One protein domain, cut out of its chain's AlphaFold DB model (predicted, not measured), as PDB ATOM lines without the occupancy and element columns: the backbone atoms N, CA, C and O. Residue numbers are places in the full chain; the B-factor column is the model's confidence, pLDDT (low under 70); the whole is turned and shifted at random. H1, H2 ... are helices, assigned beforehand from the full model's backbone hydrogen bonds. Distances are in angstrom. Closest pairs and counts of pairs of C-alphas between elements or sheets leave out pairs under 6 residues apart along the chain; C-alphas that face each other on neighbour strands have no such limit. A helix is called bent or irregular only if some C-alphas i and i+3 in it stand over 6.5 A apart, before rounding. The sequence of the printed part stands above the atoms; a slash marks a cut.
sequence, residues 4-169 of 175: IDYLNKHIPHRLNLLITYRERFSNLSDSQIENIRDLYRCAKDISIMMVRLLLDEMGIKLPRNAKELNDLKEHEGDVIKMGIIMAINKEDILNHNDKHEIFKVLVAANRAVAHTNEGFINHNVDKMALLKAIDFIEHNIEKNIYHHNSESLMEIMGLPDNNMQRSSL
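Overview. This is residues 4 to 169 of the 175 residues of an uncharacterized protein of Olivibacter domesticus (UniProt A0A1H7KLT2). Three long helices, H1, H3 and H7, form a bundle, lying roughly side by side with H1 running opposite to the other two, and H6 crosses H3 and H7 on the side away from H1. Short H8 packs on H1 and H7, and residues 34 to 39 stick out. The all-helix printed part has 166 residues, with H1 to H8 in chain order and no named strand. It is compact, with a radius of gyration of the C-alphas of 15.9 A and spans of 43 by 41 by 32 A.

Arrangement. Start at H1, residues 4 to 25, only just irregular: C-alphas 8 and 11 are 6.9 A apart. After H2, residues 30 to 35, comes H3, residues 37 to 57; H1 touches it, closest C-alphas Leu 18 and Ser 47, 5.8 A. H2 is close to H3 but not clearly touching, closest C-alphas Ile 33 and Tyr 40, 6.6 A. H4, residues 78 to 81, only just touches H3, with 3 pairs of C-alphas within 8 A; H5, residues 90 to 94, is apart from H3. Residues 105 to 112 of H6, residues 99 to 114, touch H3 about perpendicular at 77 degrees, closest C-alphas Met 49 and Ala 109, 5.4 A. Residues 131 to 138 of H7, residues 127 to 149, touch H1 at a shallow tilt of 27 degrees, opposite ways, closest C-alphas Leu 18 and Ile 134, 6.3 A. H8, residues 153 to 157, only just touches H1, with 3 pairs within 8 A. Each O i to N i+4 pair is within hydrogen-bond range in H2, H3, H5, H6 and H8, against 15 of 18 in H1 and 16 of 19 in H7; H4 is too short for one.

Along the chain. Find C-alpha 4 at (27.722, -31.582, 22.427), where H1 begins its 31.4 A. H3 spans 29.9 A, H6 22.5 A and H7 32.2 A. H8 ends at C-alpha 157, (14.387, -33.307, 18.882).

Size, cuts and confidence. The C-alphas farthest apart, Ser 31 and Gly 83, are 46.2 A apart. The printed part has no cut; the links H3 to H4 and H6 to H7 are long. Look for pLDDT under 70 at residue 80 and residues 82 to 87, 114 to 124, 148 to 150 and 167 to 169.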
ATOM      1  N   ILE A   4      29.029 -32.147  22.076       85.06
ATOM      2  CA  ILE A   4      27.722 -31.582  22.427       85.06
ATOM      3  C   ILE A   4      27.005 -31.124  21.160       85.06
ATOM      4  O   ILE A   4      25.856 -31.496  20.951       85.06
ATOM      5  N   ASP A   5      27.678 -30.390  20.275       86.12
ATOM      6  CA  ASP A   5      27.125 -29.994  18.981       86.12
ATOM      7  C   ASP A   5      26.767 -31.224  18.138       86.12
ATOM      8  O   ASP A   5      25.707 -31.266  17.510       86.12
ATOM      9  N   TYR A   6      27.609 -32.259  18.150       85.50
ATOM     10  CA  TYR A   6      27.316 -33.488  17.418       85.50
ATOM     11  C   TYR A   6      26.036 -34.185  17.913       85.50
ATOM     12  O   TYR A   6      25.159 -34.511  17.106       85.50
ATOM     13  N   LEU A   7      25.904 -34.359  19.232       85.75
ATOM     14  CA  LEU A   7      24.743 -34.991  19.867       85.75
ATOM     15  C   LEU A   7      23.480 -34.127  19.786       85.75
ATOM     16  O   LEU A   7      22.398 -34.652  19.543       85.75
ATOM     17  N   ASN A   8      23.602 -32.810  19.938       87.69
ATOM     18  CA  ASN A   8      22.443 -31.925  20.052       87.69
ATOM     19  C   ASN A   8      21.985 -31.352  18.715       87.69
ATOM     20  O   ASN A   8      20.870 -30.844  18.648       87.69
ATOM     21  N   LYS A   9      22.806 -31.406  17.659       87.31
ATOM     22  CA  LYS A   9      22.468 -30.818  16.351       87.31
ATOM     23  C   LYS A   9      22.670 -31.785  15.195       87.31
ATOM     24  O   LYS A   9      21.765 -31.959  14.384       87.31
ATOM     25  N   HIS A  10      23.819 -32.455  15.108       87.62
ATOM     26  CA  HIS A  10      24.141 -33.259  13.921       87.62
ATOM     27  C   HIS A  10      23.326 -34.551  13.821       87.62
ATOM     28  O   HIS A  10      22.718 -34.801  12.776       87.62
ATOM     29  N   ILE A  11      23.288 -35.360  14.885       88.69
ATOM     30  CA  ILE A  11      22.460 -36.576  14.910       88.69
ATOM     31  C   ILE A  11      20.967 -36.226  14.750       88.69
ATOM     32  O   ILE A  11      20.339 -36.781  13.843       88.69
ATOM     33  N   PRO A  12      20.396 -35.271  15.514       89.88
ATOM     34  CA  PRO A  12      18.986 -34.900  15.397       89.88
ATOM     35  C   PRO A  12      18.609 -34.381  14.012       89.88
ATOM     36  O   PRO A  12      17.585 -34.783  13.461       89.88
ATOM     37  N   HIS A  13      19.443 -33.535  13.401       88.75
ATOM     38  CA  HIS A  13      19.199 -33.031  12.050       88.75
ATOM     39  C   HIS A  13      19.105 -34.172  11.027       88.75
ATOM     40  O   HIS A  13      18.167 -34.233  10.230       88.75
ATOM     41  N   ARG A  14      20.050 -35.114  11.070       90.38
ATOM     42  CA  ARG A  14      20.083 -36.269  10.162       90.38
ATOM     43  C   ARG A  14      18.912 -37.215  10.389       90.38
ATOM     44  O   ARG A  14      18.300 -37.674   9.424       90.38
ATOM     45  N   LEU A  15      18.566 -37.465  11.649       92.06
ATOM     46  CA  LEU A  15      17.415 -38.284  12.003       92.06
ATOM     47  C   LEU A  15      16.099 -37.623  11.564       92.06
ATOM     48  O   LEU A  15      15.226 -38.297  11.020       92.06
ATOM     49  N   ASN A  16      15.977 -36.299  11.689       91.00
ATOM     50  CA  ASN A  16      14.822 -35.542  11.205       91.00
ATOM     51  C   ASN A  16      14.587 -35.702   9.698       91.00
ATOM     52  O   ASN A  16      13.431 -35.733   9.275       91.00
ATOM     53  N   LEU A  17      15.638 -35.835   8.881       90.62
ATOM     54  CA  LEU A  17      15.487 -36.100   7.444       90.62
ATOM     55  C   LEU A  17      14.821 -37.460   7.190       90.62
ATOM     56  O   LEU A  17      13.902 -37.554   6.374       90.62
ATOM     57  N   LEU A  18      15.228 -38.491   7.936       94.69
ATOM     58  CA  LEU A  18      14.633 -39.827   7.856       94.69
ATOM     59  C   LEU A  18      13.188 -39.847   8.368       94.69
ATOM     60  O   LEU A  18      12.298 -40.381   7.700       94.69
ATOM     61  N   ILE A  19      12.930 -39.212   9.514       92.06
ATOM     62  CA  ILE A  19      11.579 -39.096  10.078       92.06
ATOM     63  C   ILE A  19      10.663 -38.345   9.106       92.06
ATOM     64  O   ILE A  19       9.558 -38.804   8.831       92.06
ATOM     65  N   THR A  20      11.141 -37.246   8.517       90.31
ATOM     66  CA  THR A  20      10.385 -36.462   7.527       90.31
ATOM     67  C   THR A  20      10.017 -37.303   6.306       90.31
ATOM     68  O   THR A  20       8.891 -37.211   5.815       90.31
ATOM     69  N   TYR A  21      10.936 -38.141   5.815       92.94
ATOM     70  CA  TYR A  21      10.632 -39.077   4.733       92.94
ATOM     71  C   TYR A  21       9.517 -40.051   5.141       92.94
ATOM     72  O   TYR A  21       8.521 -40.190   4.423       92.94
ATOM     73  N   ARG A  22       9.632 -40.690   6.314       93.50
ATOM     74  CA  ARG A  22       8.604 -41.614   6.817       93.50
ATOM     75  C   ARG A  22       7.246 -40.926   6.956       93.50
ATOM     76  O   ARG A  22       6.258 -41.448   6.445       93.50
ATOM     77  N   GLU A  23       7.186 -39.761   7.593       89.81
ATOM     78  CA  GLU A  23       5.942 -39.011   7.807       89.81
ATOM     79  C   GLU A  23       5.271 -38.607   6.488       89.81
ATOM     80  O   GLU A  23       4.058 -38.751   6.344       89.81
ATOM     81  N   ARG A  24       6.050 -38.155   5.496       88.44
ATOM     82  CA  ARG A  24       5.507 -37.701   4.206       88.44
ATOM     83  C   ARG A  24       5.025 -38.833   3.307       88.44
ATOM     84  O   ARG A  24       4.060 -38.634   2.575       88.44
ATOM     85  N   PHE A  25       5.704 -39.983   3.307       91.25
ATOM     86  CA  PHE A  25       5.516 -40.993   2.256       91.25
ATOM     87  C   PHE A  25       4.944 -42.333   2.739       91.25
ATOM     88  O   PHE A  25       4.474 -43.112   1.906       91.25
ATOM     89  N   SER A  26       4.942 -42.624   4.048       90.94
ATOM     90  CA  SER A  26       4.437 -43.904   4.588       90.94
ATOM     91  C   SER A  26       3.005 -44.203   4.139       90.94
ATOM     92  O   SER A  26       2.751 -45.274   3.586       90.94
ATOM     93  N   ASN A  27       2.117 -43.217   4.263       89.94
ATOM     94  CA  ASN A  27       0.682 -43.355   4.004       89.94
ATOM     95  C   ASN A  27       0.259 -43.069   2.555       89.94
ATOM     96  O   ASN A  27      -0.926 -43.161   2.242       89.94
ATOM     97  N   LEU A  28       1.191 -42.712   1.665       90.25
ATOM     98  CA  LEU A  28       0.852 -42.476   0.262       90.25
ATOM     99  C   LEU A  28       0.700 -43.799  -0.494       90.25
ATOM    100  O   LEU A  28       1.554 -44.687  -0.394       90.25
ATOM    101  N   SER A  29      -0.367 -43.897  -1.282       90.69
ATOM    102  CA  SER A  29      -0.557 -44.954  -2.280       90.69
ATOM    103  C   SER A  29       0.423 -44.809  -3.450       90.69
ATOM    104  O   SER A  29       0.954 -43.726  -3.695       90.69
ATOM    105  N   ASP A  30       0.616 -45.880  -4.221       89.44
ATOM    106  CA  ASP A  30       1.503 -45.861  -5.395       89.44
ATOM    107  C   ASP A  30       1.070 -44.819  -6.440       89.44
ATOM    108  O   ASP A  30       1.910 -44.143  -7.026       89.44
ATOM    109  N   SER A  31      -0.241 -44.615  -6.607       91.81
ATOM    110  CA  SER A  31      -0.795 -43.575  -7.486       91.81
ATOM    111  C   SER A  31      -0.424 -42.163  -7.013       91.81
ATOM    112  O   SER A  31       0.026 -41.329  -7.797       91.81
ATOM    113  N   GLN A  32      -0.533 -41.899  -5.706       91.56
ATOM    114  CA  GLN A  32      -0.120 -40.613  -5.134       91.56
ATOM    115  C   GLN A  32       1.390 -40.398  -5.248       91.56
ATOM    116  O   GLN A  32       1.817 -39.275  -5.501       91.56
ATOM    117  N   ILE A  33       2.192 -41.455  -5.083       90.69
ATOM    118  CA  ILE A  33       3.645 -41.400  -5.268       90.69
ATOM    119  C   ILE A  33       3.996 -41.064  -6.720       90.69
ATOM    120  O   ILE A  33       4.875 -40.231  -6.931       90.69
ATOM    121  N   GLU A  34       3.311 -41.647  -7.710       89.94
ATOM    122  CA  GLU A  34       3.570 -41.350  -9.127       89.94
ATOM    123  C   GLU A  34       3.304 -39.871  -9.456       89.94
ATOM    124  O   GLU A  34       4.094 -39.252 -10.170       89.94
ATOM    125  N   ASN A  35       2.284 -39.253  -8.849       91.31
ATOM    126  CA  ASN A  35       1.998 -37.820  -9.022       91.31
ATOM    127  C   ASN A  35       3.118 -36.896  -8.509       91.31
ATOM    128  O   ASN A  35       3.216 -35.749  -8.941       91.31
ATOM    129  N   ILE A  36       3.965 -37.373  -7.593       91.38
ATOM    130  CA  ILE A  36       5.107 -36.631  -7.032       91.38
ATOM    131  C   ILE A  36       6.425 -37.381  -7.242       91.38
ATOM    132  O   ILE A  36       7.355 -37.258  -6.439       91.38
ATOM    133  N   ARG A  37       6.511 -38.175  -8.314       89.94
ATOM    134  CA  ARG A  37       7.568 -39.171  -8.523       89.94
ATOM    135  C   ARG A  37       8.977 -38.626  -8.341       89.94
ATOM    136  O   ARG A  37       9.774 -39.256  -7.650       89.94
ATOM    137  N   ASP A  38       9.299 -37.481  -8.932       88.75
ATOM    138  CA  ASP A  38      10.658 -36.931  -8.869       88.75
ATOM    139  C   ASP A  38      11.026 -36.472  -7.454       88.75
ATOM    140  O   ASP A  38      12.122 -36.760  -6.970       88.75
ATOM    141  N   LEU A  39      10.076 -35.848  -6.749       90.19
ATOM    142  CA  LEU A  39      10.241 -35.468  -5.347       90.19
ATOM    143  C   LEU A  39      10.419 -36.707  -4.463       90.19
ATOM    144  O   LEU A  39      11.326 -36.747  -3.631       90.19
ATOM    145  N   TYR A  40       9.580 -37.724  -4.663       91.25
ATOM    146  CA  TYR A  40       9.672 -38.984  -3.936       91.25
ATOM    147  C   TYR A  40      11.017 -39.676  -4.177       91.25
ATOM    148  O   TYR A  40      11.666 -40.091  -3.221       91.25
ATOM    149  N   ARG A  41      11.471 -39.769  -5.434       89.06
ATOM    150  CA  ARG A  41      12.759 -40.386  -5.785       89.06
ATOM    151  C   ARG A  41      13.926 -39.646  -5.146       89.06
ATOM    152  O   ARG A  41      14.743 -40.289  -4.500       89.06
ATOM    153  N   CYS A  42      13.951 -38.317  -5.240       89.19
ATOM    154  CA  CYS A  42      14.982 -37.498  -4.608       89.19
ATOM    155  C   CYS A  42      15.027 -37.717  -3.086       89.19
ATOM    156  O   CYS A  42      16.077 -38.030  -2.523       89.19
ATOM    157  N   ALA A  43      13.870 -37.640  -2.420       91.81
ATOM    158  CA  ALA A  43      13.784 -37.850  -0.979       91.81
ATOM    159  C   ALA A  43      14.176 -39.280  -0.572       91.81
ATOM    160  O   ALA A  43      14.865 -39.472   0.434       91.81
ATOM    161  N   LYS A  44      13.780 -40.284  -1.364       92.31
ATOM    162  CA  LYS A  44      14.144 -41.689  -1.164       92.31
ATOM    163  C   LYS A  44      15.652 -41.889  -1.275       92.31
ATOM    164  O   LYS A  44      16.237 -42.498  -0.386       92.31
ATOM    165  N   ASP A  45      16.283 -41.369  -2.321       89.94
ATOM    166  CA  ASP A  45      17.711 -41.575  -2.575       89.94
ATOM    167  C   ASP A  45      18.570 -40.918  -1.481       89.94
ATOM    168  O   ASP A  45      19.488 -41.548  -0.950       89.94
ATOM    169  N   ILE A  46      18.206 -39.704  -1.046       91.31
ATOM    170  CA  ILE A  46      18.843 -39.039   0.104       91.31
ATOM    171  C   ILE A  46      18.651 -39.861   1.384       91.31
ATOM    172  O   ILE A  46      19.595 -40.023   2.155       91.31
ATOM    173  N   SER A  47      17.460 -40.420   1.606       95.06
ATOM    174  CA  SER A  47      17.171 -41.220   2.804       95.06
ATOM    175  C   SER A  47      17.951 -42.536   2.820       95.06
ATOM    176  O   SER A  47      18.522 -42.891   3.847       95.06
ATOM    177  N   ILE A  48      18.063 -43.226   1.680       94.25
ATOM    178  CA  ILE A  48      18.911 -44.422   1.518       94.25
ATOM    179  C   ILE A  48      20.367 -44.094   1.877       94.25
ATOM    180  O   ILE A  48      21.024 -44.833   2.615       94.25
ATOM    181  N   MET A  49      20.867 -42.962   1.383       92.62
ATOM    182  CA  MET A  49      22.213 -42.484   1.685       92.62
ATOM    183  C   MET A  49      22.397 -42.146   3.165       92.62
ATOM    184  O   MET A  49      23.417 -42.507   3.752       92.62
ATOM    185  N   MET A  50      21.400 -41.510   3.777       94.69
ATOM    186  CA  MET A  50      21.416 -41.140   5.188       94.69
ATOM    187  C   MET A  50      21.408 -42.367   6.107       94.69
ATOM    188  O   MET A  50      22.178 -42.405   7.063       94.69
ATOM    189  N   VAL A  51      20.626 -43.404   5.778       95.19
ATOM    190  CA  VAL A  51      20.643 -44.692   6.497       95.19
ATOM    191  C   VAL A  51      22.057 -45.270   6.523       95.19
ATOM    192  O   VAL A  51      22.576 -45.627   7.579       95.19
ATOM    193  N   ARG A  52      22.714 -45.324   5.357       93.12
ATOM    194  CA  ARG A  52      24.085 -45.833   5.249       93.12
ATOM    195  C   ARG A  52      25.074 -44.995   6.057       93.12
ATOM    196  O   ARG A  52      25.951 -45.572   6.686       93.12
ATOM    197  N   LEU A  53      24.966 -43.666   6.009       91.38
ATOM    198  CA  LEU A  53      25.854 -42.761   6.748       91.38
ATOM    199  C   LEU A  53      25.712 -42.940   8.261       91.38
ATOM    200  O   LEU A  53      26.718 -43.125   8.932       91.38
ATOM    201  N   LEU A  54      24.484 -42.951   8.783       92.38
ATOM    202  CA  LEU A  54      24.243 -43.117  10.218       92.38
ATOM    203  C   LEU A  54      24.721 -44.483  10.724       92.38
ATOM    204  O   LEU A  54      25.299 -44.559  11.804       92.38
ATOM    205  N   LEU A  55      24.548 -45.558   9.947       91.94
ATOM    206  CA  LEU A  55      25.099 -46.870  10.307       91.94
ATOM    207  C   LEU A  55      26.636 -46.877  10.327       91.94
ATOM    208  O   LEU A  55      27.208 -47.400  11.278       91.94
ATOM    209  N   ASP A  56      27.291 -46.247   9.345       90.06
ATOM    210  CA  ASP A  56      28.761 -46.100   9.287       90.06
ATOM    211  C   ASP A  56      29.265 -45.306  10.510       90.06
ATOM    212  O   ASP A  56      30.229 -45.684  11.171       90.06
ATOM    213  N   GLU A  57      28.563 -44.235  10.889       87.94
ATOM    214  CA  GLU A  57      28.879 -43.439  12.081       87.94
ATOM    215  C   GLU A  57      28.702 -44.226  13.382       87.94
ATOM    216  O   GLU A  57      29.493 -44.051  14.311       87.94
ATOM    217  N   MET A  58      27.717 -45.122  13.427       87.75
ATOM    218  CA  MET A  58      27.478 -46.055  14.529       87.75
ATOM    219  C   MET A  58      28.370 -47.302  14.475       87.75
ATOM    220  O   MET A  58      28.180 -48.190  15.297       87.75
ATOM    221  N   GLY A  59      29.339 -47.372  13.558       88.94
ATOM    222  CA  GLY A  59      30.357 -48.424  13.512       88.94
ATOM    223  C   GLY A  59      30.031 -49.612  12.612       88.94
ATOM    224  O   GLY A  59      30.778 -50.588  12.624       88.94
ATOM    225  N   ILE A  60      28.968 -49.547  11.806       92.00
ATOM    226  CA  ILE A  60      28.590 -50.602  10.863       92.00
ATOM    227  C   ILE A  60      28.732 -50.151   9.419       92.00
ATOM    228  O   ILE A  60      28.032 -49.266   8.929       92.00
ATOM    229  N   LYS A  61      29.545 -50.895   8.671       92.19
ATOM    230  CA  LYS A  61      29.755 -50.672   7.246       92.19
ATOM    231  C   LYS A  61      29.456 -51.922   6.440       92.19
ATOM    232  O   LYS A  61      29.953 -53.010   6.730       92.19
ATOM    233  N   LEU A  62      28.743 -51.739   5.330       92.62
ATOM    234  CA  LEU A  62      28.689 -52.732   4.262       92.62
ATOM    235  C   LEU A  62      29.752 -52.421   3.190       92.62
ATOM    236  O   LEU A  62      29.672 -51.364   2.551       92.62
ATOM    237  N   PRO A  63      30.737 -53.304   2.942       89.12
ATOM    238  CA  PRO A  63      31.697 -53.136   1.851       89.12
ATOM    239  C   PRO A  63      31.011 -53.006   0.482       89.12
ATOM    240  O   PRO A  63      29.991 -53.641   0.231       89.12
ATOM    241  N   ARG A  64      31.592 -52.226  -0.444       82.81
ATOM    242  CA  ARG A  64      30.991 -51.961  -1.772       82.81
ATOM    243  C   ARG A  64      30.656 -53.228  -2.571       82.81
ATOM    244  O   ARG A  64      29.646 -53.249  -3.259       82.81
ATOM    245  N   ASN A  65      31.482 -54.267  -2.446       81.19
ATOM    246  CA  ASN A  65      31.345 -55.527  -3.186       81.19
ATOM    247  C   ASN A  65      30.660 -56.635  -2.372       81.19
ATOM    248  O   ASN A  65      30.756 -57.804  -2.743       81.19
ATOM    249  N   ALA A  66      30.026 -56.281  -1.254       85.50
ATOM    250  CA  ALA A  66      29.297 -57.233  -0.438       85.50
ATOM    251  C   ALA A  66      28.145 -57.870  -1.224       85.50
ATOM    252  O   ALA A  66      27.417 -57.192  -1.955       85.50
ATOM    253  N   LYS A  67      27.985 -59.176  -1.049       86.12
ATOM    254  CA  LYS A  67      26.929 -59.992  -1.656       86.12
ATOM    255  C   LYS A  67      25.959 -60.521  -0.610       86.12
ATOM    256  O   LYS A  67      24.814 -60.808  -0.950       86.12
ATOM    257  N   GLU A  68      26.390 -60.607   0.644       91.81
ATOM    258  CA  GLU A  68      25.643 -61.259   1.714       91.81
ATOM    259  C   GLU A  68      25.618 -60.412   2.990       91.81
ATOM    260  O   GLU A  68      26.495 -59.588   3.238       91.81
ATOM    261  N   LEU A  69      24.619 -60.653   3.844       89.75
ATOM    262  CA  LEU A  69      24.511 -60.036   5.173       89.75
ATOM    263  C   LEU A  69      25.775 -60.244   6.019       89.75
ATOM    264  O   LEU A  69      26.199 -59.351   6.752       89.75
ATOM    265  N   ASN A  70      26.413 -61.406   5.879       91.75
ATOM    266  CA  ASN A  70      27.632 -61.749   6.604       91.75
ATOM    267  C   ASN A  70      28.844 -60.900   6.197       91.75
ATOM    268  O   ASN A  70      29.830 -60.887   6.934       91.75
ATOM    269  N   ASP A  71      28.768 -60.142   5.101       90.88
ATOM    270  CA  ASP A  71      29.824 -59.217   4.685       90.88
ATOM    271  C   ASP A  71      29.825 -57.905   5.484       90.88
ATOM    272  O   ASP A  71      30.750 -57.102   5.323       90.88
ATOM    273  N   LEU A  72      28.818 -57.663   6.335       92.25
ATOM    274  CA  LEU A  72      28.812 -56.532   7.266       92.25
ATOM    275  C   LEU A  72      30.077 -56.546   8.128       92.25
ATOM    276  O   LEU A  72      30.491 -57.594   8.646       92.25
ATOM    277  N   LYS A  73      30.681 -55.368   8.278       90.50
ATOM    278  CA  LYS A  73      31.886 -55.150   9.074       90.50
ATOM    279  C   LYS A  73      31.632 -54.112  10.146       90.50
ATOM    280  O   LYS A  73      31.028 -53.075   9.879       90.50
ATOM    281  N   GLU A  74      32.176 -54.393  11.317       90.06
ATOM    282  CA  GLU A  74      32.330 -53.417  12.381       90.06
ATOM    283  C   GLU A  74      33.595 -52.595  12.145       90.06
ATOM    284  O   GLU A  74      34.590 -53.088  11.600       90.06
ATOM    285  N   HIS A  75      33.562 -51.334  12.544       86.81
ATOM    286  CA  HIS A  75      34.734 -50.478  12.615       86.81
ATOM    287  C   HIS A  75      34.527 -49.387  13.660       86.81
ATOM    288  O   HIS A  75      33.434 -49.189  14.187       86.81
ATOM    289  N   GLU A  76      35.587 -48.629  13.922       80.12
ATOM    290  CA  GLU A  76      35.485 -47.426  14.735       80.12
ATOM    291  C   GLU A  76      34.721 -46.338  13.963       80.12
ATOM    292  O   GLU A  76      35.270 -45.660  13.085       80.12
ATOM    293  N   GLY A  77      33.415 -46.253  14.217       75.12
ATOM    294  CA  GLY A  77      32.542 -45.204  13.698       75.12
ATOM    295  C   GLY A  77      32.820 -43.852  14.357       75.12
ATOM    296  O   GLY A  77      33.480 -43.770  15.395       75.12
ATOM    297  N   ASP A  78      32.316 -42.770  13.767       75.12
ATOM    298  CA  ASP A  78      32.541 -41.415  14.288       75.12
ATOM    299  C   ASP A  78      31.931 -41.211  15.684       75.12
ATOM    300  O   ASP A  78      32.498 -40.480  16.494       75.12
ATOM    301  N   VAL A  79      30.853 -41.932  16.012       70.31
ATOM    302  CA  VAL A  79      30.260 -41.967  17.360       70.31
ATOM    303  C   VAL A  79      31.290 -42.465  18.387       70.31
ATOM    304  O   VAL A  79      31.508 -41.818  19.414       70.31
ATOM    305  N   ILE A  80      32.012 -43.547  18.075       69.44
ATOM    306  CA  ILE A  80      33.062 -44.094  18.951       69.44
ATOM    307  C   ILE A  80      34.234 -43.115  19.068       69.44
ATOM    308  O   ILE A  80      34.682 -42.834  20.183       69.44
ATOM    309  N   LYS A  81      34.682 -42.522  17.951       74.06
ATOM    310  CA  LYS A  81      35.779 -41.531  17.949       74.06
ATOM    311  C   LYS A  81      35.468 -40.293  18.791       74.06
ATOM    312  O   LYS A  81      36.381 -39.659  19.313       74.06
ATOM    313  N   MET A  82      34.191 -39.941  18.930       69.94
ATOM    314  CA  MET A  82      33.732 -38.845  19.789       69.94
ATOM    315  C   MET A  82      33.558 -39.251  21.260       69.94
ATOM    316  O   MET A  82      33.051 -38.464  22.062       69.94
ATOM    317  N   GLY A  83      33.968 -40.464  21.644       65.88
ATOM    318  CA  GLY A  83      33.833 -40.963  23.010       65.88
ATOM    319  C   GLY A  83      32.374 -41.196  23.410       65.88
ATOM    320  O   GLY A  83      32.015 -41.014  24.577       65.88
ATOM    321  N   ILE A  84      31.506 -41.520  22.447       69.00
ATOM    322  CA  ILE A  84      30.162 -42.037  22.709       69.00
ATOM    323  C   ILE A  84      30.294 -43.560  22.709       69.00
ATOM    324  O   ILE A  84      30.412 -44.213  21.673       69.00
ATOM    325  N   ILE A  85      30.367 -44.115  23.913       57.53
ATOM    326  CA  ILE A  85      30.559 -45.542  24.139       57.53
ATOM    327  C   ILE A  85      29.183 -46.192  24.017       57.53
ATOM    328  O   ILE A  85      28.465 -46.219  25.003       57.53
ATOM    329  N   MET A  86      28.804 -46.608  22.802       62.56
ATOM    330  CA  MET A  86      27.847 -47.685  22.473       62.56
ATOM    331  C   MET A  86      27.473 -47.609  20.984       62.56
ATOM    332  O   MET A  86      26.514 -46.961  20.577       62.56
ATOM    333  N   ALA A  87      28.287 -48.264  20.161       67.75
ATOM    334  CA  ALA A  87      28.037 -48.464  18.739       67.75
ATOM    335  C   ALA A  87      27.087 -49.647  18.502       67.75
ATOM    336  O   ALA A  87      27.031 -50.572  19.315       67.75
ATOM    337  N   ILE A  88      26.381 -49.625  17.369       83.25
ATOM    338  CA  ILE A  88      25.676 -50.810  16.870       83.25
ATOM    339  C   ILE A  88      26.746 -51.839  16.506       83.25
ATOM    340  O   ILE A  88      27.711 -51.510  15.815       83.25
ATOM    341  N   ASN A  89      26.579 -53.077  16.953       86.62
ATOM    342  CA  ASN A  89      27.416 -54.190  16.524       86.62
ATOM    343  C   ASN A  89      26.725 -54.969  15.391       86.62
ATOM    344  O   ASN A  89      25.543 -54.799  15.081       86.62
ATOM    345  N   LYS A  90      27.477 -55.826  14.712       89.81
ATOM    346  CA  LYS A  90      26.979 -56.607  13.581       89.81
ATOM    347  C   LYS A  90      25.833 -57.530  13.993       89.81
ATOM    348  O   LYS A  90      24.893 -57.711  13.217       89.81
ATOM    349  N   GLU A  91      25.901 -58.090  15.196       90.06
ATOM    350  CA  GLU A  91      24.880 -58.989  15.736       90.06
ATOM    351  C   GLU A  91      23.538 -58.284  15.959       90.06
ATOM    352  O   GLU A  91      22.494 -58.902  15.743       90.06
ATOM    353  N   ASP A  92      23.537 -56.989  16.284       90.56
ATOM    354  CA  ASP A  92      22.312 -56.192  16.403       90.56
ATOM    355  C   ASP A  92      21.524 -56.173  15.083       90.56
ATOM    356  O   ASP A  92      20.294 -56.180  15.095       90.56
ATOM    357  N   ILE A  93      22.214 -56.206  13.932       92.31
ATOM    358  CA  ILE A  93      21.573 -56.314  12.613       92.31
ATOM    359  C   ILE A  93      21.249 -57.768  12.277       92.31
ATOM    360  O   ILE A  93      20.140 -58.051  11.831       92.31
ATOM    361  N   LEU A  94      22.182 -58.708  12.467       92.50
ATOM    362  CA  LEU A  94      21.984 -60.113  12.072       92.50
ATOM    363  C   LEU A  94      20.838 -60.803  12.825       92.50
ATOM    364  O   LEU A  94      20.201 -61.712  12.273       92.50
ATOM    365  N   ASN A  95      20.555 -60.352  14.045       93.38
ATOM    366  CA  ASN A  95      19.475 -60.866  14.884       93.38
ATOM    367  C   ASN A  95      18.179 -60.046  14.770       93.38
ATOM    368  O   ASN A  95      17.164 -60.435  15.347       93.38
ATOM    369  N   HIS A  96      18.167 -58.953  14.000       95.00
ATOM    370  CA  HIS A  96      16.966 -58.150  13.789       95.00
ATOM    371  C   HIS A  96      15.973 -58.844  12.842       95.00
ATOM    372  O   HIS A  96      16.358 -59.462  11.846       95.00
ATOM    373  N   ASN A  97      14.672 -58.685  13.103       95.56
ATOM    374  CA  ASN A  97      13.614 -59.269  12.269       95.56
ATOM    375  C   ASN A  97      13.639 -58.729  10.829       95.56
ATOM    376  O   ASN A  97      13.427 -59.481   9.884       95.56
ATOM    377  N   ASP A  98      13.964 -57.445  10.666       95.75
ATOM    378  CA  ASP A  98      14.021 -56.752   9.368       95.75
ATOM    379  C   ASP A  98      15.446 -56.707   8.761       95.75
ATOM    380  O   ASP A  98      15.802 -55.797   8.007       95.75
ATOM    381  N   LYS A  99      16.326 -57.652   9.116       95.25
ATOM    382  CA  LYS A  99      17.736 -57.647   8.675       95.25
ATOM    383  C   LYS A  99      17.920 -57.638   7.158       95.25
ATOM    384  O   LYS A  99      18.843 -57.004   6.647       95.25
ATOM    385  N   HIS A 100      17.046 -58.322   6.423       94.62
ATOM    386  CA  HIS A 100      17.126 -58.380   4.965       94.62
ATOM    387  C   HIS A 100      16.738 -57.042   4.327       94.62
ATOM    388  O   HIS A 100      17.322 -56.649   3.319       94.62
ATOM    389  N   GLU A 101      15.804 -56.316   4.927       95.44
ATOM    390  CA  GLU A 101      15.349 -54.988   4.520       95.44
ATOM    391  C   GLU A 101      16.464 -53.965   4.735       95.44
ATOM    392  O   GLU A 101      16.825 -53.243   3.803       95.44
ATOM    393  N   ILE A 102      17.095 -53.994   5.913       95.31
ATOM    394  CA  ILE A 102      18.271 -53.172   6.233       95.31
ATOM    395  C   ILE A 102      19.396 -53.440   5.220       95.31
ATOM    396  O   ILE A 102      19.972 -52.511   4.649       95.31
ATOM    397  N   PHE A 103      19.674 -54.713   4.926       94.50
ATOM    398  CA  PHE A 103      20.690 -55.096   3.946       94.50
ATOM    399  C   PHE A 103      20.389 -54.592   2.532       94.50
ATOM    400  O   PHE A 103      21.276 -54.037   1.881       94.50
ATOM    401  N   LYS A 104      19.143 -54.730   2.056       93.69
ATOM    402  CA  LYS A 104      18.718 -54.210   0.743       93.69
ATOM    403  C   LYS A 104      18.983 -52.707   0.631       93.69
ATOM    404  O   LYS A 104      19.505 -52.260  -0.393       93.69
ATOM    405  N   VAL A 105      18.680 -51.940   1.684       95.25
ATOM    406  CA  VAL A 105      18.937 -50.490   1.729       95.25
ATOM    407  C   VAL A 105      20.437 -50.197   1.652       95.25
ATOM    408  O   VAL A 105      20.853 -49.369   0.843       95.25
ATOM    409  N   LEU A 106      21.272 -50.915   2.411       93.56
ATOM    410  CA  LEU A 106      22.731 -50.743   2.385       93.56
ATOM    411  C   LEU A 106      23.352 -51.089   1.022       93.56
ATOM    412  O   LEU A 106      24.222 -50.362   0.535       93.56
ATOM    413  N   VAL A 107      22.892 -52.162   0.374       91.62
ATOM    414  CA  VAL A 107      23.320 -52.530  -0.987       91.62
ATOM    415  C   VAL A 107      22.938 -51.436  -1.982       91.62
ATOM    416  O   VAL A 107      23.755 -51.041  -2.816       91.62
ATOM    417  N   ALA A 108      21.718 -50.906  -1.891       90.56
ATOM    418  CA  ALA A 108      21.273 -49.828  -2.765       90.56
ATOM    419  C   ALA A 108      22.041 -48.525  -2.540       90.56
ATOM    420  O   ALA A 108      22.413 -47.872  -3.514       90.56
ATOM    421  N   ALA A 109      22.352 -48.191  -1.289       91.25
ATOM    422  CA  ALA A 109      23.195 -47.053  -0.951       91.25
ATOM    423  C   ALA A 109      24.615 -47.218  -1.516       91.25
ATOM    424  O   ALA A 109      25.170 -46.284  -2.088       91.25
ATOM    425  N   ASN A 110      25.199 -48.419  -1.440       88.06
ATOM    426  CA  ASN A 110      26.497 -48.694  -2.063       88.06
ATOM    427  C   ASN A 110      26.460 -48.519  -3.589       88.06
ATOM    428  O   ASN A 110      27.412 -47.975  -4.150       88.06
ATOM    429  N   ARG A 111      25.361 -48.907  -4.249       83.25
ATOM    430  CA  ARG A 111      25.147 -48.625  -5.679       83.25
ATOM    431  C   ARG A 111      25.046 -47.118  -5.939       83.25
ATOM    432  O   ARG A 111      25.705 -46.632  -6.845       83.25
ATOM    433  N   ALA A 112      24.295 -46.372  -5.130       80.00
ATOM    434  CA  ALA A 112      24.196 -44.913  -5.254       80.00
ATOM    435  C   ALA A 112      25.561 -44.217  -5.145       80.00
ATOM    436  O   ALA A 112      25.901 -43.379  -5.978       80.00
ATOM    437  N   VAL A 113      26.398 -44.629  -4.190       74.81
ATOM    438  CA  VAL A 113      27.755 -44.079  -4.028       74.81
ATOM    439  C   VAL A 113      28.691 -44.481  -5.165       74.81
ATOM    440  O   VAL A 113      29.515 -43.673  -5.576       74.81
ATOM    441  N   ALA A 114      28.618 -45.717  -5.663       62.97
ATOM    442  CA  ALA A 114      29.524 -46.201  -6.709       62.97
ATOM    443  C   ALA A 114      29.358 -45.461  -8.049       62.97
ATOM    444  O   ALA A 114      30.278 -45.468  -8.864       62.97
ATOM    445  N   HIS A 115      28.216 -44.806  -8.256       57.00
ATOM    446  CA  HIS A 115      27.824 -44.220  -9.535       57.00
ATOM    447  C   HIS A 115      27.623 -42.704  -9.486       57.00
ATOM    448  O   HIS A 115      26.952 -42.145 -10.345       57.00
ATOM    449  N   THR A 116      28.293 -42.007  -8.561       54.00
ATOM    450  CA  THR A 116      28.363 -40.532  -8.584       54.00
ATOM    451  C   THR A 116      29.006 -39.970  -9.862       54.00
ATOM    452  O   THR A 116      28.985 -38.759 -10.049       54.00
ATOM    453  N   ASN A 117      29.539 -40.827 -10.745       45.50
ATOM    454  CA  ASN A 117      30.205 -40.425 -11.980       45.50
ATOM    455  C   ASN A 117      29.493 -40.786 -13.293       45.50
ATOM    456  O   ASN A 117      29.897 -40.213 -14.290       45.50
ATOM    457  N   GLU A 118      28.462 -41.643 -13.372       43.78
ATOM    458  CA  GLU A 118      27.849 -41.971 -14.682       43.78
ATOM    459  C   GLU A 118      26.487 -42.696 -14.553       43.78
ATOM    460  O   GLU A 118      26.415 -43.836 -14.092       43.78
ATOM    461  N   GLY A 119      25.408 -42.042 -15.016       48.19
ATOM    462  CA  GLY A 119      24.094 -42.640 -15.309       48.19
ATOM    463  C   GLY A 119      23.001 -42.517 -14.230       48.19
ATOM    464  O   GLY A 119      23.235 -42.720 -13.044       48.19
ATOM    465  N   PHE A 120      21.759 -42.236 -14.657       43.69
ATOM    466  CA  PHE A 120      20.562 -42.326 -13.807       43.69
ATOM    467  C   PHE A 120      20.295 -43.791 -13.439       43.69
ATOM    468  O   PHE A 120      19.783 -44.557 -14.255       43.69
ATOM    469  N   ILE A 121      20.611 -44.190 -12.208       51.56
ATOM    470  CA  ILE A 121      20.359 -45.552 -11.731       51.56
ATOM    471  C   ILE A 121      19.079 -45.588 -10.911       51.56
ATOM    472  O   ILE A 121      18.831 -44.765 -10.036       51.56
ATOM    473  N   ASN A 122      18.245 -46.588 -11.182       51.62
ATOM    474  CA  ASN A 122      17.131 -46.900 -10.308       51.62
ATOM    475  C   ASN A 122      17.651 -47.645  -9.069       51.62
ATOM    476  O   ASN A 122      17.937 -48.845  -9.125       51.62
ATOM    477  N   HIS A 123      17.764 -46.939  -7.943       63.16
ATOM    478  CA  HIS A 123      17.958 -47.530  -6.620       63.16
ATOM    479  C   HIS A 123      16.660 -48.239  -6.204       63.16
ATOM    480  O   HIS A 123      15.842 -47.708  -5.447       63.16
ATOM    481  N   ASN A 124      16.426 -49.417  -6.793       66.81
ATOM    482  CA  ASN A 124      15.255 -50.251  -6.532       66.81
ATOM    483  C   ASN A 124      15.345 -50.813  -5.105       66.81
ATOM    484  O   ASN A 124      15.857 -51.903  -4.864       66.81
ATOM    485  N   VAL A 125      14.869 -50.007  -4.168       83.38
ATOM    486  CA  VAL A 125      14.529 -50.367  -2.798       83.38
ATOM    487  C   VAL A 125      13.060 -50.049  -2.661       83.38
ATOM    488  O   VAL A 125      12.634 -48.938  -2.997       83.38
ATOM    489  N   ASP A 126      12.289 -51.037  -2.230       86.75
ATOM    490  CA  ASP A 126      10.879 -50.827  -1.963       86.75
ATOM    491  C   ASP A 126      10.705 -49.876  -0.768       86.75
ATOM    492  O   ASP A 126      11.552 -49.787   0.127       86.75
ATOM    493  N   LYS A 127       9.597 -49.129  -0.767       90.94
ATOM    494  CA  LYS A 127       9.293 -48.150   0.280       90.94
ATOM    495  C   LYS A 127       9.383 -48.779   1.674       90.94
ATOM    496  O   LYS A 127       9.919 -48.146   2.579       90.94
ATOM    497  N   MET A 128       8.891 -50.007   1.835       92.81
ATOM    498  CA  MET A 128       8.827 -50.680   3.130       92.81
ATOM    499  C   MET A 128      10.211 -51.009   3.679       92.81
ATOM    500  O   MET A 128      10.452 -50.755   4.854       92.81
ATOM    501  N   ALA A 129      11.138 -51.485   2.851       94.56
ATOM    502  CA  ALA A 129      12.499 -51.784   3.275       94.56
ATOM    503  C   ALA A 129      13.209 -50.540   3.824       94.56
ATOM    504  O   ALA A 129      13.873 -50.608   4.859       94.56
ATOM    505  N   LEU A 130      13.017 -49.384   3.176       95.56
ATOM    506  CA  LEU A 130      13.550 -48.120   3.681       95.56
ATOM    507  C   LEU A 130      12.883 -47.702   4.998       95.56
ATOM    508  O   LEU A 130      13.588 -47.299   5.916       95.56
ATOM    509  N   LEU A 131      11.559 -47.834   5.124       96.25
ATOM    510  CA  LEU A 131      10.863 -47.539   6.384       96.25
ATOM    511  C   LEU A 131      11.375 -48.417   7.536       96.25
ATOM    512  O   LEU A 131      11.692 -47.892   8.596       96.25
ATOM    513  N   LYS A 132      11.570 -49.719   7.299       96.88
ATOM    514  CA  LYS A 132      12.144 -50.637   8.294       96.88
ATOM    515  C   LYS A 132      13.564 -50.262   8.705       96.88
ATOM    516  O   LYS A 132      13.905 -50.340   9.882       96.88
ATOM    517  N   ALA A 133      14.391 -49.827   7.757       96.31
ATOM    518  CA  ALA A 133      15.735 -49.354   8.070       96.31
ATOM    519  C   ALA A 133      15.724 -48.036   8.865       96.31
ATOM    520  O   ALA A 133      16.569 -47.851   9.739       96.31
ATOM    521  N   ILE A 134      14.767 -47.141   8.594       96.56
ATOM    522  CA  ILE A 134      14.565 -45.909   9.370       96.56
ATOM    523  C   ILE A 134      14.168 -46.246  10.809       96.56
ATOM    524  O   ILE A 134      14.800 -45.738  11.733       96.56
ATOM    525  N   ASP A 135      13.191 -47.136  10.997       95.56
ATOM    526  CA  ASP A 135      12.738 -47.567  12.325       95.56
ATOM    527  C   ASP A 135      13.889 -48.206  13.123       95.56
ATOM    528  O   ASP A 135      14.091 -47.894  14.297       95.56
ATOM    529  N   PHE A 136      14.702 -49.043  12.468       95.00
ATOM    530  CA  PHE A 136      15.893 -49.641  13.074       95.00
ATOM    531  C   PHE A 136      16.906 -48.585  13.542       95.00
ATOM    532  O   PHE A 136      17.438 -48.686  14.649       95.00
ATOM    533  N   ILE A 137      17.190 -47.579  12.711       93.69
ATOM    534  CA  ILE A 137      18.149 -46.521  13.047       93.69
ATOM    535  C   ILE A 137      17.641 -45.662  14.195       93.69
ATOM    536  O   ILE A 137      18.394 -45.420  15.133       93.69
ATOM    537  N   GLU A 138      16.389 -45.214  14.137       92.94
ATOM    538  CA  GLU A 138      15.801 -44.386  15.190       92.94
ATOM    539  C   GLU A 138      15.839 -45.109  16.536       92.94
ATOM    540  O   GLU A 138      16.334 -44.546  17.511       92.94
ATOM    541  N   HIS A 139      15.437 -46.384  16.561       91.38
ATOM    542  CA  HIS A 139      15.484 -47.203  17.769       91.38
ATOM    543  C   HIS A 139      16.900 -47.321  18.344       91.38
ATOM    544  O   HIS A 139      17.098 -47.177  19.550       91.38
ATOM    545  N   ASN A 140      17.904 -47.578  17.501       89.62
ATOM    546  CA  ASN A 140      19.278 -47.736  17.976       89.62
ATOM    547  C   ASN A 140      19.919 -46.407  18.386       89.62
ATOM    548  O   ASN A 140      20.690 -46.390  19.340       89.62
ATOM    549  N   ILE A 141      19.594 -45.299  17.718       89.38
ATOM    550  CA  ILE A 141      20.027 -43.965  18.145       89.38
ATOM    551  C   ILE A 141      19.419 -43.642  19.512       89.38
ATOM    552  O   ILE A 141      20.137 -43.252  20.430       89.38
ATOM    553  N   GLU A 142      18.117 -43.854  19.688       89.25
ATOM    554  CA  GLU A 142      17.460 -43.634  20.976       89.25
ATOM    555  C   GLU A 142      18.084 -44.502  22.074       89.25
ATOM    556  O   GLU A 142      18.526 -43.981  23.095       89.25
ATOM    557  N   LYS A 143      18.192 -45.814  21.843       86.62
ATOM    558  CA  LYS A 143      18.683 -46.786  22.826       86.62
ATOM    559  C   LYS A 143      20.158 -46.589  23.182       86.62
ATOM    560  O   LYS A 143      20.504 -46.594  24.362       86.62
ATOM    561  N   ASN A 144      21.021 -46.461  22.175       82.50
ATOM    562  CA  ASN A 144      22.473 -46.539  22.352       82.50
ATOM    563  C   ASN A 144      23.125 -45.159  22.514       82.50
ATOM    564  O   ASN A 144      24.201 -45.070  23.100       82.50
ATOM    565  N   ILE A 145      22.489 -44.086  22.024       83.06
ATOM    566  CA  ILE A 145      23.048 -42.729  22.090       83.06
ATOM    567  C   ILE A 145      22.352 -41.895  23.164       83.06
ATOM    568  O   ILE A 145      23.044 -41.333  24.003       83.06
ATOM    569  N   TYR A 146      21.023 -41.813  23.201       82.75
ATOM    570  CA  TYR A 146      20.347 -40.876  24.117       82.75
ATOM    571  C   TYR A 146      19.960 -41.510  25.455       82.75
ATOM    572  O   TYR A 146      20.397 -41.039  26.506       82.75
ATOM    573  N   HIS A 147      19.254 -42.643  25.440       78.25
ATOM    574  CA  HIS A 147      18.829 -43.335  26.659       78.25
ATOM    575  C   HIS A 147      20.028 -43.757  27.522       78.25
ATOM    576  O   HIS A 147      19.993 -43.638  28.746       78.25
ATOM    577  N   HIS A 148      21.131 -44.180  26.895       63.91
ATOM    578  CA  HIS A 148      22.361 -44.511  27.615       63.91
ATOM    579  C   HIS A 148      23.023 -43.292  28.290       63.91
ATOM    580  O   HIS A 148      23.650 -43.437  29.337       63.91
ATOM    581  N   ASN A 149      22.838 -42.088  27.741       61.47
ATOM    582  CA  ASN A 149      23.370 -40.840  28.292       61.47
ATOM    583  C   ASN A 149      22.388 -40.127  29.243       61.47
ATOM    584  O   ASN A 149      22.654 -39.000  29.650       61.47
ATOM    585  N   SER A 150      21.283 -40.777  29.643       68.69
ATOM    586  CA  SER A 150      20.201 -40.164  30.442       68.69
ATOM    587  C   SER A 150      19.564 -38.936  29.780       68.69
ATOM    588  O   SER A 150      18.978 -38.093  30.456       68.69
ATOM    589  N   GLU A 151      19.668 -38.844  28.456       74.12
ATOM    590  CA  GLU A 151      19.029 -37.817  27.645       74.12
ATOM    591  C   GLU A 151      17.819 -38.424  26.932       74.12
ATOM    592  O   GLU A 151      17.814 -39.591  26.535       74.12
ATOM    593  N   SER A 152      16.771 -37.626  26.745       82.31
ATOM    594  CA  SER A 152      15.625 -38.031  25.941       82.31
ATOM    595  C   SER A 152      15.827 -37.576  24.502       82.31
ATOM    596  O   SER A 152      15.922 -36.377  24.231       82.31
ATOM    597  N   LEU A 153      15.820 -38.521  23.555       83.75
ATOM    598  CA  LEU A 153      15.814 -38.184  22.129       83.75
ATOM    599  C   LEU A 153      14.652 -37.228  21.814       83.75
ATOM    600  O   LEU A 153      14.826 -36.278  21.058       83.75
ATOM    601  N   MET A 154      13.486 -37.422  22.436       83.62
ATOM    602  CA  MET A 154      12.325 -36.551  22.246       83.62
ATOM    603  C   MET A 154      12.595 -35.103  22.682       83.62
ATOM    604  O   MET A 154      12.182 -34.173  21.989       83.62
ATOM    605  N   GLU A 155      13.305 -34.901  23.793       85.06
ATOM    606  CA  GLU A 155      13.673 -33.566  24.282       85.06
ATOM    607  C   GLU A 155      14.672 -32.886  23.342       85.06
ATOM    608  O   GLU A 155      14.468 -31.735  22.952       85.06
ATOM    609  N   ILE A 156      15.701 -33.618  22.901       87.12
ATOM    610  CA  ILE A 156      16.699 -33.109  21.951       87.12
ATOM    611  C   ILE A 156      16.047 -32.740  20.614       87.12
ATOM    612  O   ILE A 156      16.320 -31.676  20.054       87.12
ATOM    613  N   MET A 157      15.137 -33.573  20.113       86.12
ATOM    614  CA  MET A 157      14.387 -33.307  18.882       86.12
ATOM    615  C   MET A 157      13.422 -32.114  19.021       86.12
ATOM    616  O   MET A 157      13.029 -31.528  18.012       86.12
ATOM    617  N   GLY A 158      13.061 -31.737  20.252       83.88
ATOM    618  CA  GLY A 158      12.243 -30.564  20.572       83.88
ATOM    619  C   GLY A 158      13.018 -29.244  20.667       83.88
ATOM    620  O   GLY A 158      12.388 -28.187  20.763       83.88
ATOM    621  N   LEU A 159      14.356 -29.269  20.626       85.12
ATOM    622  CA  LEU A 159      15.171 -28.051  20.638       85.12
ATOM    623  C   LEU A 159      14.852 -27.159  19.424       85.12
ATOM    624  O   LEU A 159      14.571 -27.688  18.348       85.12
ATOM    625  N   PRO A 160      14.939 -25.817  19.541       83.12
ATOM    626  CA  PRO A 160      14.594 -24.897  18.452       83.12
ATOM    627  C   PRO A 160      15.288 -25.206  17.118       83.12
ATOM    628  O   PRO A 160      14.649 -25.138  16.073       83.12
ATOM    629  N   ASP A 161      16.558 -25.616  17.169       80.62
ATOM    630  CA  ASP A 161      17.363 -25.947  15.986       80.62
ATOM    631  C   ASP A 161      16.943 -27.274  15.320       80.62
ATOM    632  O   ASP A 161      17.202 -27.488  14.135       80.62
ATOM    633  N   ASN A 162      16.275 -28.160  16.067       84.12
ATOM    634  CA  ASN A 162      15.844 -29.489  15.620       84.12
ATOM    635  C   ASN A 162      14.337 -29.574  15.371       84.12
ATOM    636  O   ASN A 162      13.861 -30.545  14.776       84.12
ATOM    637  N   ASN A 163      13.579 -28.578  15.825       79.38
ATOM    638  CA  ASN A 163      12.136 -28.566  15.705       79.38
ATOM    639  C   ASN A 163      11.732 -28.316  14.248       79.38
ATOM    640  O   ASN A 163      11.638 -27.186  13.765       79.38
ATOM    641  N   MET A 164      11.474 -29.406  13.536       75.25
ATOM    642  CA  MET A 164      10.892 -29.355  12.206       75.25
ATOM    643  C   MET A 164       9.456 -28.836  12.317       75.25
ATOM    644  O   MET A 164       8.676 -29.331  13.125       75.25
ATOM    645  N   GLN A 165       9.058 -27.887  11.466       74.31
ATOM    646  CA  GLN A 165       7.664 -27.429  11.374       74.31
ATOM    647  C   GLN A 165       6.766 -28.525  10.768       74.31
ATOM    648  O   GLN A 165       6.256 -28.379   9.656       74.31
ATOM    649  N   ARG A 166       6.574 -29.648  11.472       70.25
ATOM    650  CA  ARG A 166       5.925 -30.868  10.959       70.25
ATOM    651  C   ARG A 166       4.495 -30.625  10.474       70.25
ATOM    652  O   ARG A 166       4.055 -31.231   9.503       70.25
ATOM    653  N   SER A 167       3.805 -29.650  11.064       67.38
ATOM    654  CA  SER A 167       2.479 -29.188  10.632       67.38
ATOM    655  C   SER A 167       2.434 -28.681   9.181       67.38
ATOM    656  O   SER A 167       1.396 -28.804   8.530       67.38
ATOM    657  N   SER A 168       3.551 -28.164   8.655       64.62
ATOM    658  CA  SER A 168       3.703 -27.716   7.260       64.62
ATOM    659  C   SER A 168       4.009 -28.848   6.268       64.62
ATOM    660  O   SER A 168       3.944 -28.643   5.057       64.62
ATOM    661  N   LEU A 169       4.336 -30.049   6.759       62.19
ATOM    662  CA  LEU A 169       4.741 -31.189   5.927       62.19
ATOM    663  C   LEU A 169       3.546 -32.013   5.419       62.19
ATOM    664  O   LEU A 169       3.717 -32.841   4.523       62.19
TER     665      LEU A 169